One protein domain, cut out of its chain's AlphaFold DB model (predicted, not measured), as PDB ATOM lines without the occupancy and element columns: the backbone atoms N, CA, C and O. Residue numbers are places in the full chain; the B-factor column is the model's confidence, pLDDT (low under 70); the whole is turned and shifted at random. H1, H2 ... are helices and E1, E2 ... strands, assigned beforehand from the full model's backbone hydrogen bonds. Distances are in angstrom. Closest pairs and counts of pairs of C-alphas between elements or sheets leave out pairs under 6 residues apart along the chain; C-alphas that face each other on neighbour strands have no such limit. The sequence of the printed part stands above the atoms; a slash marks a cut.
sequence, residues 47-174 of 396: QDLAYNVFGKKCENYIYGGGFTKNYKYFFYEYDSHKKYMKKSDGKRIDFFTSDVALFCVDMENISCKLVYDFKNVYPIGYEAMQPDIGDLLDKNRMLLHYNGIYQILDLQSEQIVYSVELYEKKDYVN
ATOM      1  N   GLN A  47     -22.425 -38.628 -21.211       89.62
ATOM      2  CA  GLN A  47     -21.982 -37.848 -20.060       89.62
ATOM      3  C   GLN A  47     -22.518 -38.410 -18.736       89.62
ATOM      4  O   GLN A  47     -21.776 -38.407 -17.748       89.62
ATOM      5  N   ASP A  48     -23.747 -38.928 -18.711       90.75
ATOM      6  CA  ASP A  48     -24.305 -39.607 -17.533       90.75
ATOM      7  C   ASP A  48     -23.568 -40.919 -17.243       90.75
ATOM      8  O   ASP A  48     -23.204 -41.195 -16.095       90.75
ATOM      9  N   LEU A  49     -23.272 -41.703 -18.285       93.50
ATOM     10  CA  LEU A  49     -22.473 -42.925 -18.162       93.50
ATOM     11  C   LEU A  49     -21.068 -42.633 -17.615       93.50
ATOM     12  O   LEU A  49     -20.635 -43.285 -16.662       93.50
ATOM     13  N   ALA A  50     -20.383 -41.619 -18.149       93.25
ATOM     14  CA  ALA A  50     -19.079 -41.184 -17.650       93.25
ATOM     15  C   ALA A  50     -19.152 -40.685 -16.198       93.25
ATOM     16  O   ALA A  50     -18.304 -41.040 -15.375       93.25
ATOM     17  N   TYR A  51     -20.184 -39.909 -15.849       92.38
ATOM     18  CA  TYR A  51     -20.382 -39.408 -14.488       92.38
ATOM     19  C   TYR A  51     -20.542 -40.545 -13.473       92.38
ATOM     20  O   TYR A  51     -19.938 -40.491 -12.399       92.38
ATOM     21  N   ASN A  52     -21.286 -41.597 -13.821       93.62
ATOM     22  CA  ASN A  52     -21.496 -42.757 -12.952       93.62
ATOM     23  C   ASN A  52     -20.200 -43.524 -12.645       93.62
ATOM     24  O   ASN A  52     -20.075 -44.112 -11.571       93.62
ATOM     25  N   VAL A  53     -19.228 -43.495 -13.558       94.12
ATOM     26  CA  VAL A  53     -17.915 -44.137 -13.380       94.12
ATOM     27  C   VAL A  53     -16.938 -43.220 -12.647       94.12
ATOM     28  O   VAL A  53     -16.178 -43.665 -11.789       94.12
ATOM     29  N   PHE A  54     -16.932 -41.933 -12.990       93.12
ATOM     30  CA  PHE A  54     -15.855 -41.016 -12.625       93.12
ATOM     31  C   PHE A  54     -16.183 -40.086 -11.455       93.12
ATOM     32  O   PHE A  54     -15.283 -39.574 -10.788       93.12
ATOM     33  N   GLY A  55     -17.470 -39.845 -11.195       92.06
ATOM     34  CA  GLY A  55     -17.960 -39.016 -10.092       92.06
ATOM     35  C   GLY A  55     -17.726 -37.508 -10.247       92.06
ATOM     36  O   GLY A  55     -18.059 -36.750  -9.334       92.06
ATOM     37  N   LYS A  56     -17.181 -37.045 -11.380       90.25
ATOM     38  CA  LYS A  56     -16.991 -35.619 -11.692       90.25
ATOM     39  C   LYS A  56     -17.869 -35.225 -12.865       90.25
ATOM     40  O   LYS A  56     -17.908 -35.945 -13.854       90.25
ATOM     41  N   LYS A  57     -18.578 -34.104 -12.737       87.31
ATOM     42  CA  LYS A  57     -19.424 -33.577 -13.811       87.31
ATOM     43  C   LYS A  57     -18.566 -32.907 -14.879       87.31
ATOM     44  O   LYS A  57     -17.570 -32.276 -14.548       87.31
ATOM     45  N   CYS A  58     -19.000 -33.018 -16.128       82.12
ATOM     46  CA  CYS A  58     -18.437 -32.276 -17.242       82.12
ATOM     47  C   CYS A  58     -18.696 -30.788 -17.012       82.12
ATOM     48  O   CYS A  58     -19.820 -30.414 -16.660       82.12
ATOM     49  N   GLU A  59     -17.671 -29.955 -17.178       75.06
ATOM     50  CA  GLU A  59     -17.833 -28.503 -17.058       75.06
ATOM     51  C   GLU A  59     -18.400 -27.888 -18.335       75.06
ATOM     52  O   GLU A  59     -19.169 -26.932 -18.256       75.06
ATOM     53  N   ASN A  60     -18.056 -28.459 -19.493       70.50
ATOM     54  CA  ASN A  60     -18.403 -27.897 -20.789       70.50
ATOM     55  C   ASN A  60     -19.208 -28.881 -21.659       70.50
ATOM     56  O   ASN A  60     -20.432 -28.786 -21.712       70.50
ATOM     57  N   TYR A  61     -18.538 -29.791 -22.365       69.19
ATOM     58  CA  TYR A  61     -19.136 -30.743 -23.310       69.19
ATOM     59  C   TYR A  61     -18.187 -31.938 -23.495       69.19
ATOM     60  O   TYR A  61     -16.990 -31.853 -23.204       69.19
ATOM     61  N   ILE A  62     -18.729 -33.053 -23.984       82.25
ATOM     62  CA  ILE A  62     -17.917 -34.152 -24.513       82.25
ATOM     63  C   ILE A  62     -17.545 -33.865 -25.964       82.25
ATOM     64  O   ILE A  62     -18.326 -33.253 -26.691       82.25
ATOM     65  N   TYR A  63     -16.353 -34.274 -26.383       80.94
ATOM     66  CA  TYR A  63     -15.849 -33.991 -27.726       80.94
ATOM     67  C   TYR A  63     -14.878 -35.058 -28.221       80.94
ATOM     68  O   TYR A  63     -14.395 -35.887 -27.446       80.94
ATOM     69  N   GLY A  64     -14.595 -35.007 -29.525       76.50
ATOM     70  CA  GLY A  64     -13.584 -35.822 -30.195       76.50
ATOM     71  C   GLY A  64     -13.758 -37.335 -30.026       76.50
ATOM     72  O   GLY A  64     -14.829 -37.851 -29.668       76.50
ATOM     73  N   GLY A  65     -12.665 -38.050 -30.290       76.81
ATOM     74  CA  GLY A  65     -12.590 -39.505 -30.201       76.81
ATOM     75  C   GLY A  65     -13.087 -40.181 -31.478       76.81
ATOM     76  O   GLY A  65     -12.644 -39.855 -32.571       76.81
ATOM     77  N   GLY A  66     -13.978 -41.166 -31.353       84.00
ATOM     78  CA  GLY A  66     -14.544 -41.844 -32.519       84.00
ATOM     79  C   GLY A  66     -15.356 -43.084 -32.181       84.00
ATOM     80  O   GLY A  66     -15.470 -43.476 -31.016       84.00
ATOM     81  N   PHE A  67     -15.927 -43.680 -33.221       82.50
ATOM     82  CA  PHE A  67     -16.707 -44.907 -33.138       82.50
ATOM     83  C   PHE A  67     -15.933 -46.071 -33.745       82.50
ATOM     84  O   PHE A  67     -15.332 -45.973 -34.812       82.50
ATOM     85  N   THR A  68     -15.967 -47.190 -33.042       82.81
ATOM     86  CA  THR A  68     -15.688 -48.519 -33.587       82.81
ATOM     87  C   THR A  68     -16.985 -49.321 -33.483       82.81
ATOM     88  O   THR A  68     -17.859 -48.910 -32.725       82.81
ATOM     89  N   LYS A  69     -17.092 -50.470 -34.166       76.44
ATOM     90  CA  LYS A  69     -18.343 -51.251 -34.282       76.44
ATOM     91  C   LYS A  69     -19.200 -51.269 -33.000       76.44
ATOM     92  O   LYS A  69     -20.359 -50.897 -33.030       76.44
ATOM     93  N   ASN A  70     -18.603 -51.623 -31.856       84.31
ATOM     94  CA  ASN A  70     -19.350 -51.751 -30.595       84.31
ATOM     95  C   ASN A  70     -18.965 -50.690 -29.548       84.31
ATOM     96  O   ASN A  70     -19.513 -50.699 -28.446       84.31
ATOM     97  N   TYR A  71     -18.017 -49.793 -29.850       89.62
ATOM     98  CA  TYR A  71     -17.466 -48.878 -28.847       89.62
ATOM     99  C   TYR A  71     -17.431 -47.427 -29.298       89.62
ATOM    100  O   TYR A  71     -16.910 -47.115 -30.371       89.62
ATOM    101  N   LYS A  72     -17.850 -46.533 -28.401       91.00
ATOM    102  CA  LYS A  72     -17.665 -45.085 -28.520       91.00
ATOM    103  C   LYS A  72     -16.553 -44.608 -27.590       91.00
ATOM    104  O   LYS A  72     -16.632 -44.778 -26.375       91.00
ATOM    105  N   TYR A  73     -15.541 -43.967 -28.168       92.19
ATOM    106  CA  TYR A  73     -14.509 -43.216 -27.458       92.19
ATOM    107  C   TYR A  73     -14.808 -41.718 -27.481       92.19
ATOM    108  O   TYR A  73     -15.119 -41.158 -28.537       92.19
ATOM    109  N   PHE A  74     -14.706 -41.055 -26.333       91.88
ATOM    110  CA  PHE A  74     -14.926 -39.610 -26.233       91.88
ATOM    111  C   PHE A  74     -14.100 -38.983 -25.116       91.88
ATOM    112  O   PHE A  74     -13.802 -39.621 -24.100       91.88
ATOM    113  N   PHE A  75     -13.763 -37.710 -25.304       91.69
ATOM    114  CA  PHE A  75     -13.105 -36.886 -24.304       91.69
ATOM    115  C   PHE A  75     -14.134 -36.141 -23.457       91.69
ATOM    116  O   PHE A  75     -15.178 -35.711 -23.943       91.69
ATOM    117  N   TYR A  76     -13.830 -36.010 -22.171       91.56
ATOM    118  CA  TYR A  76     -14.702 -35.464 -21.141       91.56
ATOM    119  C   TYR A  76     -13.916 -34.451 -20.311       91.56
ATOM    120  O   TYR A  76     -13.132 -34.827 -19.436       91.56
ATOM    121  N   GLU A  77     -14.093 -33.163 -20.600       90.75
ATOM    122  CA  GLU A  77     -13.491 -32.076 -19.823       90.75
ATOM    123  C   GLU A  77     -14.274 -31.865 -18.521       90.75
ATOM    124  O   GLU A  77     -15.478 -31.601 -18.545       90.75
ATOM    125  N   TYR A  78     -13.605 -31.977 -17.375       90.69
ATOM    126  CA  TYR A  78     -14.270 -31.935 -16.062       90.69
ATOM    127  C   TYR A  78     -13.669 -30.935 -15.073       90.69
ATOM    128  O   TYR A  78     -14.168 -30.823 -13.953       90.69
ATOM    129  N   ASP A  79     -12.577 -30.267 -15.437       89.31
ATOM    130  CA  ASP A  79     -11.998 -29.184 -14.645       89.31
ATOM    131  C   ASP A  79     -11.219 -28.249 -15.568       89.31
ATOM    132  O   ASP A  79     -10.416 -28.709 -16.384       89.31
ATOM    133  N   SER A  80     -11.439 -26.946 -15.433       87.62
ATOM    134  CA  SER A  80     -10.786 -25.909 -16.221       87.62
ATOM    135  C   SER A  80     -10.144 -24.849 -15.319       87.62
ATOM    136  O   SER A  80     -10.685 -24.367 -14.321       87.62
ATOM    137  N   HIS A  81      -8.920 -24.454 -15.662       85.50
ATOM    138  CA  HIS A  81      -8.108 -23.555 -14.850       85.50
ATOM    139  C   HIS A  81      -7.507 -22.441 -15.688       85.50
ATOM    140  O   HIS A  81      -6.717 -22.677 -16.606       85.50
ATOM    141  N   LYS A  82      -7.790 -21.191 -15.314       85.06
ATOM    142  CA  LYS A  82      -7.162 -20.034 -15.952       85.06
ATOM    143  C   LYS A  82      -5.677 -19.951 -15.586       85.06
ATOM    144  O   LYS A  82      -5.313 -19.872 -14.412       85.06
ATOM    145  N   LYS A  83      -4.816 -19.894 -16.597       82.44
ATOM    146  CA  LYS A  83      -3.366 -19.691 -16.484       82.44
ATOM    147  C   LYS A  83      -2.915 -18.502 -17.333       82.44
ATOM    148  O   LYS A  83      -3.690 -17.906 -18.079       82.44
ATOM    149  N   TYR A  84      -1.650 -18.118 -17.168       80.69
ATOM    150  CA  TYR A  84      -1.028 -17.067 -17.965       80.69
ATOM    151  C   TYR A  84       0.415 -17.418 -18.334       80.69
ATOM    152  O   TYR A  84       1.113 -18.111 -17.591       80.69
ATOM    153  N   MET A  85       0.878 -16.893 -19.466       76.94
ATOM    154  CA  MET A  85       2.283 -16.937 -19.878       76.94
ATOM    155  C   MET A  85       2.704 -15.630 -20.554       76.94
ATOM    156  O   MET A  85       1.866 -14.805 -20.917       76.94
ATOM    157  N   LYS A  86       4.015 -15.415 -20.701       74.25
ATOM    158  CA  LYS A  86       4.558 -14.290 -21.475       74.25
ATOM    159  C   LYS A  86       4.922 -14.759 -22.884       74.25
ATOM    160  O   LYS A  86       5.626 -15.759 -23.016       74.25
ATOM    161  N   LYS A  87       4.480 -14.020 -23.905       68.12
ATOM    162  CA  LYS A  87       4.956 -14.142 -25.293       68.12
ATOM    163  C   LYS A  87       6.445 -13.808 -25.378       68.12
ATOM    164  O   LYS A  87       7.002 -13.155 -24.490       68.12
ATOM    165  N   SER A  88       7.063 -14.177 -26.496       65.00
ATOM    166  CA  SER A  88       8.413 -13.735 -26.868       65.00
ATOM    167  C   SER A  88       8.541 -12.204 -26.932       65.00
ATOM    168  O   SER A  88       9.595 -11.673 -26.595       65.00
ATOM    169  N   ASP A  89       7.462 -11.485 -27.270       73.75
ATOM    170  CA  ASP A  89       7.390 -10.012 -27.266       73.75
ATOM    171  C   ASP A  89       7.113  -9.398 -25.872       73.75
ATOM    172  O   ASP A  89       6.949  -8.185 -25.738       73.75
ATOM    173  N   GLY A  90       7.053 -10.223 -24.821       73.75
ATOM    174  CA  GLY A  90       6.827  -9.808 -23.435       73.75
ATOM    175  C   GLY A  90       5.363  -9.567 -23.054       73.75
ATOM    176  O   GLY A  90       5.090  -9.351 -21.867       73.75
ATOM    177  N   LYS A  91       4.413  -9.634 -23.999       79.56
ATOM    178  CA  LYS A  91       2.981  -9.483 -23.697       79.56
ATOM    179  C   LYS A  91       2.445 -10.677 -22.913       79.56
ATOM    180  O   LYS A  91       2.866 -11.818 -23.103       79.56
ATOM    181  N   ARG A  92       1.481 -10.408 -22.032       80.31
ATOM    182  CA  ARG A  92       0.743 -11.442 -21.301       80.31
ATOM    183  C   ARG A  92      -0.267 -12.115 -22.230       80.31
ATOM    184  O   ARG A  92      -1.050 -11.427 -22.876       80.31
ATOM    185  N   ILE A  93      -0.261 -13.441 -22.228       75.94
ATOM    186  CA  ILE A  93      -1.331 -14.296 -22.738       75.94
ATOM    187  C   ILE A  93      -2.052 -14.885 -21.536       75.94
ATOM    188  O   ILE A  93      -1.398 -15.431 -20.646       75.94
ATOM    189  N   ASP A  94      -3.375 -14.806 -21.541       80.19
ATOM    190  CA  ASP A  94      -4.230 -15.633 -20.697       80.19
ATOM    191  C   ASP A  94      -4.722 -16.825 -21.528       80.19
ATOM    192  O   ASP A  94      -5.058 -16.650 -22.694       80.19
ATOM    193  N   PHE A  95      -4.766 -18.011 -20.930       79.25
ATOM    194  CA  PHE A  95      -5.315 -19.222 -21.547       79.25
ATOM    195  C   PHE A  95      -5.894 -20.132 -20.458       79.25
ATOM    196  O   PHE A  95      -5.627 -19.930 -19.269       79.25
ATOM    197  N   PHE A  96      -6.686 -21.129 -20.841       80.19
ATOM    198  CA  PHE A  96      -7.220 -22.133 -19.920       80.19
ATOM    199  C   PHE A  96      -6.456 -23.437 -20.087       80.19
ATOM    200  O   PHE A  96      -6.085 -23.783 -21.197       80.19
ATOM    201  N   THR A  97      -6.172 -24.134 -18.993       86.56
ATOM    202  CA  THR A  97      -5.769 -25.543 -19.042       86.56
ATOM    203  C   THR A  97      -6.869 -26.393 -18.473       86.56
ATOM    204  O   THR A  97      -7.461 -25.972 -17.481       86.56
ATOM    205  N   SER A  98      -7.028 -27.594 -19.001       88.75
ATOM    206  CA  SER A  98      -8.118 -28.470 -18.601       88.75
ATOM    207  C   SER A  98      -7.605 -29.819 -18.126       88.75
ATOM    208  O   SER A  98      -6.581 -30.308 -18.609       88.75
ATOM    209  N   ASP A  99      -8.303 -30.427 -17.179       91.88
ATOM    210  CA  ASP A  99      -8.195 -31.857 -16.937       91.88
ATOM    211  C   ASP A  99      -9.278 -32.565 -17.756       91.88
ATOM    212  O   ASP A  99     -10.454 -32.184 -17.740       91.88
ATOM    213  N   VAL A 100      -8.864 -33.589 -18.498       92.50
ATOM    214  CA  VAL A 100      -9.714 -34.258 -19.481       92.50
ATOM    215  C   VAL A 100      -9.569 -35.759 -19.344       92.50
ATOM    216  O   VAL A 100      -8.464 -36.281 -19.258       92.50
ATOM    217  N   ALA A 101     -10.688 -36.466 -19.333       93.88
ATOM    218  CA  ALA A 101     -10.720 -37.919 -19.303       93.88
ATOM    219  C   ALA A 101     -11.109 -38.472 -20.678       93.88
ATOM    220  O   ALA A 101     -11.980 -37.918 -21.340       93.88
ATOM    221  N   LEU A 102     -10.487 -39.571 -21.090       94.50
ATOM    222  CA  LEU A 102     -10.925 -40.389 -22.216       94.50
ATOM    223  C   LEU A 102     -11.757 -41.548 -21.677       94.50
ATOM    224  O   LEU A 102     -11.255 -42.359 -20.892       94.50
ATOM    225  N   PHE A 103     -12.996 -41.650 -22.135       95.00
ATOM    226  CA  PHE A 103     -13.880 -42.768 -21.831       95.00
ATOM    227  C   PHE A 103     -14.068 -43.671 -23.042       95.00
ATOM    228  O   PHE A 103     -13.955 -43.239 -24.188       95.00
ATOM    229  N   CYS A 104     -14.395 -44.924 -22.753       94.44
ATOM    230  CA  CYS A 104     -14.884 -45.898 -23.712       94.44
ATOM    231  C   CYS A 104     -16.237 -46.409 -23.217       94.44
ATOM    232  O   CYS A 104     -16.354 -46.836 -22.064       94.44
ATOM    233  N   VAL A 105     -17.249 -46.337 -24.075       93.69
ATOM    234  CA  VAL A 105     -18.566 -46.931 -23.848       93.69
ATOM    235  C   VAL A 105     -18.722 -48.124 -24.770       93.69
ATOM    236  O   VAL A 105     -18.639 -47.972 -25.983       93.69
ATOM    237  N   ASP A 106     -18.945 -49.291 -24.178       92.38
ATOM    238  CA  ASP A 106     -19.451 -50.482 -24.851       92.38
ATOM    239  C   ASP A 106     -20.960 -50.302 -25.040       92.38
ATOM    240  O   ASP A 106     -21.717 -50.300 -24.060       92.38
ATOM    241  N   MET A 107     -21.378 -50.082 -26.286       89.12
ATOM    242  CA  MET A 107     -22.773 -49.814 -26.641       89.12
ATOM    243  C   MET A 107     -23.629 -51.086 -26.589       89.12
ATOM    244  O   MET A 107     -24.826 -51.006 -26.329       89.12
ATOM    245  N   GLU A 108     -23.018 -52.262 -26.749       86.31
ATOM    246  CA  GLU A 108     -23.704 -53.555 -26.708       86.31
ATOM    247  C   GLU A 108     -24.081 -53.927 -25.267       86.31
ATOM    248  O   GLU A 108     -25.233 -54.276 -24.987       86.31
ATOM    249  N   ASN A 109     -23.124 -53.798 -24.341       89.38
ATOM    250  CA  ASN A 109     -23.293 -54.137 -22.923       89.38
ATOM    251  C   ASN A 109     -23.712 -52.950 -22.045       89.38
ATOM    252  O   ASN A 109     -23.910 -53.127 -20.841       89.38
ATOM    253  N   ILE A 110     -23.820 -51.747 -22.621       90.50
ATOM    254  CA  ILE A 110     -24.166 -50.499 -21.921       90.50
ATOM    255  C   ILE A 110     -23.233 -50.307 -20.713       90.50
ATOM    256  O   ILE A 110     -23.644 -50.142 -19.562       90.50
ATOM    257  N   SER A 111     -21.928 -50.387 -20.965       93.56
ATOM    258  CA  SER A 111     -20.912 -50.234 -19.922       93.56
ATOM    259  C   SER A 111     -19.928 -49.136 -20.287       93.56
ATOM    260  O   SER A 111     -19.611 -48.931 -21.453       93.56
ATOM    261  N   CYS A 112     -19.461 -48.392 -19.286       95.56
ATOM    262  CA  CYS A 112     -18.524 -47.293 -19.471       95.56
ATOM    263  C   CYS A 112     -17.273 -47.534 -18.629       95.56
ATOM    264  O   CYS A 112     -17.357 -48.007 -17.493       95.56
ATOM    265  N   LYS A 113     -16.110 -47.187 -19.177       95.75
ATOM    266  CA  LYS A 113     -14.829 -47.233 -18.472       95.75
ATOM    267  C   LYS A 113     -13.998 -45.993 -18.762       95.75
ATOM    268  O   LYS A 113     -14.024 -45.454 -19.869       95.75
ATOM    269  N   LEU A 114     -13.233 -45.574 -17.759       95.56
ATOM    270  CA  LEU A 114     -12.174 -44.582 -17.912       95.56
ATOM    271  C   LEU A 114     -10.950 -45.268 -18.526       95.56
ATOM    272  O   LEU A 114     -10.398 -46.178 -17.914       95.56
ATOM    273  N   VAL A 115     -10.530 -44.816 -19.704       94.31
ATOM    274  CA  VAL A 115      -9.343 -45.330 -20.403       94.31
ATOM    275  C   VAL A 115      -8.105 -44.540 -19.994       94.31
ATOM    276  O   VAL A 115      -7.058 -45.111 -19.704       94.31
ATOM    277  N   TYR A 116      -8.217 -43.210 -19.942       93.31
ATOM    278  CA  TYR A 116      -7.093 -42.345 -19.591       93.31
ATOM    279  C   TYR A 116      -7.557 -41.057 -18.904       93.31
ATOM    280  O   TYR A 116      -8.611 -40.526 -19.233       93.31
ATOM    281  N   ASP A 117      -6.762 -40.538 -17.966       94.00
ATOM    282  CA  ASP A 117      -7.030 -39.285 -17.242       94.00
ATOM    283  C   ASP A 117      -5.885 -38.285 -17.468       94.00
ATOM    284  O   ASP A 117      -4.834 -38.345 -16.821       94.00
ATOM    285  N   PHE A 118      -6.071 -37.375 -18.424       92.31
ATOM    286  CA  PHE A 118      -5.110 -36.337 -18.779       92.31
ATOM    287  C   PHE A 118      -5.201 -35.166 -17.802       92.31
ATOM    288  O   PHE A 118      -6.262 -34.584 -17.578       92.31
ATOM    289  N   LYS A 119      -4.049 -34.773 -17.252       92.12
ATOM    290  CA  LYS A 119      -3.942 -33.652 -16.314       92.12
ATOM    291  C   LYS A 119      -3.274 -32.459 -16.951       92.12
ATOM    292  O   LYS A 119      -2.225 -32.604 -17.582       92.12
ATOM    293  N   ASN A 120      -3.786 -31.270 -16.649       87.94
ATOM    294  CA  ASN A 120      -3.222 -30.002 -17.089       87.94
ATOM    295  C   ASN A 120      -2.942 -30.005 -18.599       87.94
ATOM    296  O   ASN A 120      -1.814 -29.732 -19.019       87.94
ATOM    297  N   VAL A 121      -3.943 -30.353 -19.396       87.88
ATOM    298  CA  VAL A 121      -3.905 -30.256 -20.853       87.88
ATOM    299  C   VAL A 121      -3.888 -28.786 -21.239       87.88
ATOM    300  O   VAL A 121      -4.680 -27.983 -20.744       87.88
ATOM    301  N   TYR A 122      -2.928 -28.418 -22.075       82.19
ATOM    302  CA  TYR A 122      -2.812 -27.075 -22.620       82.19
ATOM    303  C   TYR A 122      -3.561 -27.010 -23.952       82.19
ATOM    304  O   TYR A 122      -3.594 -28.003 -24.672       82.19
ATOM    305  N   PRO A 123      -4.148 -25.857 -24.296       76.81
ATOM    306  CA  PRO A 123      -4.819 -25.693 -25.568       76.81
ATOM    307  C   PRO A 123      -3.772 -25.600 -26.683       76.81
ATOM    308  O   PRO A 123      -2.658 -25.099 -26.467       76.81
ATOM    309  N   ILE A 124      -4.139 -26.070 -27.878       72.19
ATOM    310  CA  ILE A 124      -3.347 -25.852 -29.091       72.19
ATOM    311  C   ILE A 124      -3.534 -24.399 -29.504       72.19
ATOM    312  O   ILE A 124      -4.565 -24.024 -30.060       72.19
ATOM    313  N   GLY A 125      -2.538 -23.570 -29.214       69.75
ATOM    314  CA  GLY A 125      -2.670 -22.130 -29.369       69.75
ATOM    315  C   GLY A 125      -3.524 -21.476 -28.282       69.75
ATOM    316  O   GLY A 125      -4.418 -22.065 -27.679       69.75
ATOM    317  N   TYR A 126      -3.229 -20.212 -28.001       63.62
ATOM    318  CA  TYR A 126      -3.843 -19.502 -26.878       63.62
ATOM    319  C   TYR A 126      -5.267 -18.991 -27.147       63.62
ATOM    320  O   TYR A 126      -5.931 -18.547 -26.211       63.62
ATOM    321  N   GLU A 127      -5.716 -19.006 -28.404       63.09
ATOM    322  CA  GLU A 127      -7.070 -18.591 -28.807       63.09
ATOM    323  C   GLU A 127      -8.057 -19.763 -28.838       63.09
ATOM    324  O   GLU A 127      -9.267 -19.539 -28.872       63.09
ATOM    325  N   ALA A 128      -7.566 -21.008 -28.788       62.34
ATOM    326  CA  ALA A 128      -8.425 -22.180 -28.750       62.34
ATOM    327  C   ALA A 128      -9.204 -22.224 -27.428       62.34
ATOM    328  O   ALA A 128      -8.633 -22.180 -26.336       62.34
ATOM    329  N   MET A 129     -10.532 -22.306 -27.541       61.56
ATOM    330  CA  MET A 129     -11.434 -22.376 -26.388       61.56
ATOM    331  C   MET A 129     -11.462 -23.772 -25.751       61.56
ATOM    332  O   MET A 129     -11.963 -23.909 -24.640       61.56
ATOM    333  N   GLN A 130     -10.954 -24.790 -26.453       65.69
ATOM    334  CA  GLN A 130     -11.148 -26.207 -26.149       65.69
ATOM    335  C   GLN A 130      -9.842 -26.979 -26.400       65.69
ATOM    336  O   GLN A 130      -9.182 -26.712 -27.411       65.69
ATOM    337  N   PRO A 131      -9.424 -27.898 -25.511       72.06
ATOM    338  CA  PRO A 131      -8.231 -28.697 -25.744       72.06
ATOM    339  C   PRO A 131      -8.546 -29.851 -26.692       72.06
ATOM    340  O   PRO A 131      -9.208 -30.804 -26.301       72.06
ATOM    341  N   ASP A 132      -8.027 -29.791 -27.910       75.56
ATOM    342  CA  ASP A 132      -8.065 -30.909 -28.849       75.56
ATOM    343  C   ASP A 132      -6.956 -31.926 -28.511       75.56
ATOM    344  O   ASP A 132      -5.767 -31.586 -28.516       75.56
ATOM    345  N   ILE A 133      -7.353 -33.146 -28.127       81.94
ATOM    346  CA  ILE A 133      -6.474 -34.152 -27.501       81.94
ATOM    347  C   ILE A 133      -6.239 -35.362 -28.394       81.94
ATOM    348  O   ILE A 133      -5.242 -36.056 -28.193       81.94
ATOM    349  N   GLY A 134      -7.117 -35.661 -29.344       83.19
ATOM    350  CA  GLY A 134      -6.951 -36.849 -30.163       83.19
ATOM    351  C   GLY A 134      -8.180 -37.251 -30.955       83.19
ATOM    352  O   GLY A 134      -9.289 -36.799 -30.691       83.19
ATOM    353  N   ASP A 135      -7.951 -38.184 -31.872       83.50
ATOM    354  CA  ASP A 135      -8.954 -38.739 -32.775       83.50
ATOM    355  C   ASP A 135      -8.670 -40.215 -33.058       83.50
ATOM    356  O   ASP A 135      -7.540 -40.711 -32.925       83.50
ATOM    357  N   LEU A 136      -9.719 -40.937 -33.447       86.62
ATOM    358  CA  LEU A 136      -9.613 -42.330 -33.862       86.62
ATOM    359  C   LEU A 136      -8.797 -42.444 -35.157       86.62
ATOM    360  O   LEU A 136      -9.173 -41.894 -36.187       86.62
ATOM    361  N   LEU A 137      -7.694 -43.194 -35.111       82.62
ATOM    362  CA  LEU A 137      -6.854 -43.450 -36.282       82.62
ATOM    363  C   LEU A 137      -7.446 -44.563 -37.151       82.62
ATOM    364  O   LEU A 137      -7.453 -44.473 -38.376       82.62
ATOM    365  N   ASP A 138      -7.918 -45.624 -36.501       84.56
ATOM    366  CA  ASP A 138      -8.648 -46.733 -37.103       84.56
ATOM    367  C   ASP A 138      -9.370 -47.544 -36.017       84.56
ATOM    368  O   ASP A 138      -9.352 -47.199 -34.836       84.56
ATOM    369  N   LYS A 139      -9.977 -48.671 -36.403       85.38
ATOM    370  CA  LYS A 139     -10.737 -49.552 -35.503       85.38
ATOM    371  C   LYS A 139      -9.974 -50.072 -34.274       85.38
ATOM    372  O   LYS A 139     -10.615 -50.544 -33.341       85.38
ATOM    373  N   ASN A 140      -8.644 -50.041 -34.279       89.88
ATOM    374  CA  ASN A 140      -7.797 -50.587 -33.223       89.88
ATOM    375  C   ASN A 140      -6.968 -49.516 -32.512       89.88
ATOM    376  O   ASN A 140      -6.336 -49.828 -31.504       89.88
ATOM    377  N   ARG A 141      -6.887 -48.293 -33.042       90.44
ATOM    378  CA  ARG A 141      -5.886 -47.316 -32.604       90.44
ATOM    379  C   ARG A 141      -6.459 -45.917 -32.530       90.44
ATOM    380  O   ARG A 141      -7.221 -45.491 -33.394       90.44
ATOM    381  N   MET A 142      -6.012 -45.174 -31.527       90.25
ATOM    382  CA  MET A 142      -6.324 -43.760 -31.375       90.25
ATOM    383  C   MET A 142      -5.035 -42.954 -31.308       90.25
ATOM    384  O   MET A 142      -4.080 -43.337 -30.624       90.25
ATOM    385  N   LEU A 143      -5.006 -41.839 -32.022       88.00
ATOM    386  CA  LEU A 143      -3.925 -40.883 -31.914       88.00
ATOM    387  C   LEU A 143      -4.244 -39.899 -30.792       88.00
ATOM    388  O   LEU A 143      -5.327 -39.327 -30.746       88.00
ATOM    389  N   LEU A 144      -3.269 -39.669 -29.924       88.56
ATOM    390  CA  LEU A 144      -3.317 -38.668 -28.869       88.56
ATOM    391  C   LEU A 144      -2.269 -37.590 -29.136       88.56
ATOM    392  O   LEU A 144      -1.111 -37.905 -29.408       88.56
ATOM    393  N   HIS A 145      -2.646 -36.327 -28.996       83.50
ATOM    394  CA  HIS A 145      -1.768 -35.172 -29.075       83.50
ATOM    395  C   HIS A 145      -2.094 -34.166 -27.972       83.50
ATOM    396  O   HIS A 145      -3.091 -33.452 -27.996       83.50
ATOM    397  N   TYR A 146      -1.214 -34.066 -26.984       85.19
ATOM    398  CA  TYR A 146      -1.369 -33.088 -25.914       85.19
ATOM    399  C   TYR A 146      -0.006 -32.649 -25.404       85.19
ATOM    400  O   TYR A 146       0.942 -33.430 -25.328       85.19
ATOM    401  N   ASN A 147       0.104 -31.374 -25.031       84.69
ATOM    402  CA  ASN A 147       1.301 -30.805 -24.403       84.69
ATOM    403  C   ASN A 147       2.615 -31.009 -25.188       84.69
ATOM    404  O   ASN A 147       3.691 -30.922 -24.599       84.69
ATOM    405  N   GLY A 148       2.539 -31.255 -26.495       79.56
ATOM    406  CA  GLY A 148       3.691 -31.537 -27.357       79.56
ATOM    407  C   GLY A 148       4.174 -32.949 -27.468       79.56
ATOM    408  O   GLY A 148       5.185 -33.202 -28.127       79.56
ATOM    409  N   ILE A 149       3.386 -33.862 -26.932       85.50
ATOM    410  CA  ILE A 149       3.606 -35.284 -27.053       85.50
ATOM    411  C   ILE A 149       2.534 -35.849 -27.976       85.50
ATOM    412  O   ILE A 149       1.346 -35.588 -27.788       85.50
ATOM    413  N   TYR A 150       2.979 -36.632 -28.951       85.06
ATOM    414  CA  TYR A 150       2.131 -37.445 -29.810       85.06
ATOM    415  C   TYR A 150       2.265 -38.895 -29.393       85.06
ATOM    416  O   TYR A 150       3.382 -39.390 -29.218       85.06
ATOM    417  N   GLN A 151       1.136 -39.568 -29.226       89.31
ATOM    418  CA  GLN A 151       1.081 -40.945 -28.769       89.31
ATOM    419  C   GLN A 151       0.093 -41.749 -29.606       89.31
ATOM    420  O   GLN A 151      -0.921 -41.220 -30.053       89.31
ATOM    421  N   ILE A 152       0.381 -43.031 -29.799       90.88
ATOM    422  CA  ILE A 152      -0.569 -43.986 -30.371       90.88
ATOM    423  C   ILE A 152      -1.030 -44.884 -29.230       90.88
ATOM    424  O   ILE A 152      -0.215 -45.577 -28.615       90.88
ATOM    425  N   LEU A 153      -2.325 -44.830 -28.937       91.75
ATOM    426  CA  LEU A 153      -3.008 -45.719 -28.010       91.75
ATOM    427  C   LEU A 153      -3.529 -46.927 -28.788       91.75
ATOM    428  O   LEU A 153      -4.333 -46.769 -29.708       91.75
ATOM    429  N   ASP A 154      -3.101 -48.120 -28.395       91.81
ATOM    430  CA  ASP A 154      -3.719 -49.363 -28.837       91.81
ATOM    431  C   ASP A 154      -4.997 -49.604 -28.022       91.81
ATOM    432  O   ASP A 154      -4.960 -49.689 -26.794       91.81
ATOM    433  N   LEU A 155      -6.138 -49.679 -28.703       90.31
ATOM    434  CA  LEU A 155      -7.459 -49.757 -28.077       90.31
ATOM    435  C   LEU A 155      -7.761 -51.138 -27.490       90.31
ATOM    436  O   LEU A 155      -8.599 -51.253 -26.601       90.31
ATOM    437  N   GLN A 156      -7.088 -52.186 -27.973       87.88
ATOM    438  CA  GLN A 156      -7.289 -53.546 -27.480       87.88
ATOM    439  C   GLN A 156      -6.588 -53.768 -26.135       87.88
ATOM    440  O   GLN A 156      -7.157 -54.365 -25.222       87.88
ATOM    441  N   SER A 157      -5.336 -53.334 -26.029       90.44
ATOM    442  CA  SER A 157      -4.513 -53.452 -24.823       90.44
ATOM    443  C   SER A 157      -4.656 -52.263 -23.876       90.44
ATOM    444  O   SER A 157      -4.247 -52.374 -22.722       90.44
ATOM    445  N   GLU A 158      -5.216 -51.148 -24.356       89.88
ATOM    446  CA  GLU A 158      -5.303 -49.861 -23.655       89.88
ATOM    447  C   GLU A 158      -3.924 -49.304 -23.267       89.88
ATOM    448  O   GLU A 158      -3.762 -48.613 -22.260       89.88
ATOM    449  N   GLN A 159      -2.899 -49.613 -24.066       91.88
ATOM    450  CA  GLN A 159      -1.528 -49.175 -23.825       91.88
ATOM    451  C   GLN A 159      -1.039 -48.217 -24.903       91.88
ATOM    452  O   GLN A 159      -1.348 -48.342 -26.086       91.88
ATOM    453  N   ILE A 160      -0.211 -47.264 -24.480       92.69
ATOM    454  CA  ILE A 160       0.541 -46.421 -25.404       92.69
ATOM    455  C   ILE A 160       1.646 -47.269 -26.036       92.69
ATOM    456  O   ILE A 160       2.605 -47.647 -25.361       92.69
ATOM    457  N   VAL A 161       1.518 -47.551 -27.330       92.06
ATOM    458  CA  VAL A 161       2.480 -48.368 -28.094       92.06
ATOM    459  C   VAL A 161       3.576 -47.527 -28.743       92.06
ATOM    460  O   VAL A 161       4.658 -48.028 -29.043       92.06
ATOM    461  N   TYR A 162       3.327 -46.229 -28.908       90.31
ATOM    462  CA  TYR A 162       4.292 -45.275 -29.440       90.31
ATOM    463  C   TYR A 162       4.111 -43.911 -28.783       90.31
ATOM    464  O   TYR A 162       2.987 -43.486 -28.530       90.31
ATOM    465  N   SER A 163       5.217 -43.216 -28.523       90.38
ATOM    466  CA  SER A 163       5.215 -41.865 -27.966       90.38
ATOM    467  C   SER A 163       6.411 -41.090 -28.500       90.38
ATOM    468  O   SER A 163       7.540 -41.580 -28.455       90.38
ATOM    469  N   VAL A 164       6.184 -39.859 -28.946       84.81
ATOM    470  CA  VAL A 164       7.240 -38.945 -29.389       84.81
ATOM    471  C   VAL A 164       6.935 -37.526 -28.922       84.81
ATOM    472  O   VAL A 164       5.812 -37.043 -29.044       84.81
ATOM    473  N   GLU A 165       7.938 -36.852 -28.368       85.00
ATOM    474  CA  GLU A 165       7.864 -35.420 -28.085       85.00
ATOM    475  C   GLU A 165       8.268 -34.661 -29.352       85.00
ATOM    476  O   GLU A 165       9.394 -34.807 -29.836       85.00
ATOM    477  N   LEU A 166       7.342 -33.888 -29.922       75.56
ATOM    478  CA  LEU A 166       7.590 -33.125 -31.150       75.56
ATOM    479  C   LEU A 166       7.983 -31.673 -30.873       75.56
ATOM    480  O   LEU A 166       8.643 -31.052 -31.709       75.56
ATOM    481  N   TYR A 167       7.594 -31.115 -29.725       73.19
ATOM    482  CA  TYR A 167       7.894 -29.725 -29.396       73.19
ATOM    483  C   TYR A 167       7.869 -29.436 -27.900       73.19
ATOM    484  O   TYR A 167       7.164 -30.072 -27.120       73.19
ATOM    485  N   GLU A 168       8.585 -28.372 -27.530       73.50
ATOM    486  CA  GLU A 168       8.448 -27.782 -26.211       73.50
ATOM    487  C   GLU A 168       7.018 -27.271 -26.020       73.50
ATOM    488  O   GLU A 168       6.460 -26.534 -26.836       73.50
ATOM    489  N   LYS A 169       6.458 -27.555 -24.850       71.25
ATOM    490  CA  LYS A 169       5.155 -27.062 -24.399       71.25
ATOM    491  C   LYS A 169       4.919 -25.555 -24.598       71.25
ATOM    492  O   LYS A 169       3.777 -25.140 -24.766       71.25
ATOM    493  N   LYS A 170       5.953 -24.702 -24.555       71.81
ATOM    494  CA  LYS A 170       5.764 -23.254 -24.783       71.81
ATOM    495  C   LYS A 170       5.421 -22.951 -26.244       71.81
ATOM    496  O   LYS A 170       4.690 -21.997 -26.499       71.81
ATOM    497  N   ASP A 171       5.982 -23.714 -27.174       71.62
ATOM    498  CA  ASP A 171       5.794 -23.502 -28.606       71.62
ATOM    499  C   ASP A 171       4.400 -23.998 -29.019       71.62
ATOM    500  O   ASP A 171       3.736 -23.350 -29.820       71.62
ATOM    501  N   TYR A 172       3.905 -25.047 -28.352       71.56
ATOM    502  CA  TYR A 172       2.523 -25.534 -28.454       71.56
ATOM    503  C   TYR A 172       1.464 -24.463 -28.157       71.56
ATOM    504  O   TYR A 172       0.537 -24.260 -28.932       71.56
ATOM    505  N   VAL A 173       1.614 -23.747 -27.036       72.62
ATOM    506  CA  VAL A 173       0.632 -22.742 -26.583       72.62
ATOM    507  C   VAL A 173       0.742 -21.441 -27.384       72.62
ATOM    508  O   VAL A 173      -0.235 -20.712 -27.538       72.62
ATOM    509  N   ASN A 174       1.937 -21.117 -27.889       68.38
ATOM    510  CA  ASN A 174       2.170 -19.899 -28.672       68.38
ATOM    511  C   ASN A 174       1.802 -20.034 -30.156       68.38
ATOM    512  O   ASN A 174       1.889 -19.035 -30.873       68.38
TER     513      ASN A 174
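What this domain is: This is residues 47 to 174 of the 396 residues of an uncharacterized protein of Firmicutes bacterium (UniProt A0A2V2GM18). Two antiparallel four-stranded sheets lie face to face as a sandwich with nearly aligned strands: a larger one, E1 to E4, whose long hairpin of E2 and E3 runs on past E1 and E4, and a smaller one, E5 to E8. The larger sheet curls round the short helix H1, which lies on its far side from the smaller sheet, while the short helix H2 ends the printed part near the E2 and E3 hairpin. The printed part has 128 residues, with two named helices and eight named strands in the order H1 E1 E2 E3 E4 E5 E6 E7 E8 H2; across the sheets the orders are E1 E2 E3 E4 and E5 E6 E7 E8. The class is mostly strand, and the whole is compact, with a radius of gyration of the C-alphas of 15.5 A, and flat, spanning 53 by 31 by 17 A.

Where its parts are: The larger sheet holds E1, residues 62 to 68; E2, residues 71 to 86, 41.7 A from first to last C-alpha; E3, residues 92 to 106, 44.1 A; and E4, residues 111 to 121, 26.3 A. C-alpha 71, where E2 begins, is at (-17.466, -48.878, -28.847), and E2 bends by 69 degrees at residue 82. The smaller sheet holds E5, residues 134 to 138, 12.2 A; E6, residues 141 to 146, 16.4 A; E7, residues 149 to 154, 16.0 A; and E8, residues 159 to 165, 17.2 A. H1 is residues 47 to 54, 10.1 A, and begins at C-alpha 47 at (-21.982, -37.848, -20.060). H2 is residues 169 to 174, 8.9 A, and ends at C-alpha 174 at (2.170, -19.899, -28.672).

How they stand to each other: E1 E2 E3 E4 form a meander, each strand the antiparallel neighbour of the one before, and so do E5 E6 E7 E8. Both sheets are strongly twisted. In the hairpin E1 and E2, N 66 and O 73 are 3.0 A apart, within hydrogen-bond range. In the hairpin E2 and E3, at 166 degrees between directions, the pairs run from N 72 and O 105, 2.9 A, to N 85 and O 93, 3.0 A. E3 and E4 have N 102 and O 116 at 2.8 A. In the smaller sheet, N 143 and O 135 of E6 and E5 are 2.9 A apart, N 144 and O 151 of E6 and E7 2.8 A, and N 152 and O 162 of E7 and E8 2.9 A. The two sheets make a sandwich, two sheets face to face: the facing parts are 10.2 A centre to centre, their best planes 10 degrees apart. Edge strands E1 and E5 have their closest C-alphas, those of Gly 65 and Asp 135, 4.5 A apart. H1 is on the larger sheet; its closest C-alphas to E4 are those of Leu 49 and Cys 112, 6.0 A. H2 only grazes that sheet with residues 170 to 174, and H1 and H2 are apart. In H1 and H2 every O i to N i+4 pair is within hydrogen-bond range.

The domain as a whole: The C-alphas of Asp 89 and Asn 109 are the two farthest apart, at 53.9 A. The printed part has no cut. The link E4 to E5, residues 122 to 133, is long, and there the chain changes from one sheet to the other. The mean pLDDT of the printed part is 84.3; residue 61, residues 87 to 88, residues 125 to 130 and residue 174 are under 70.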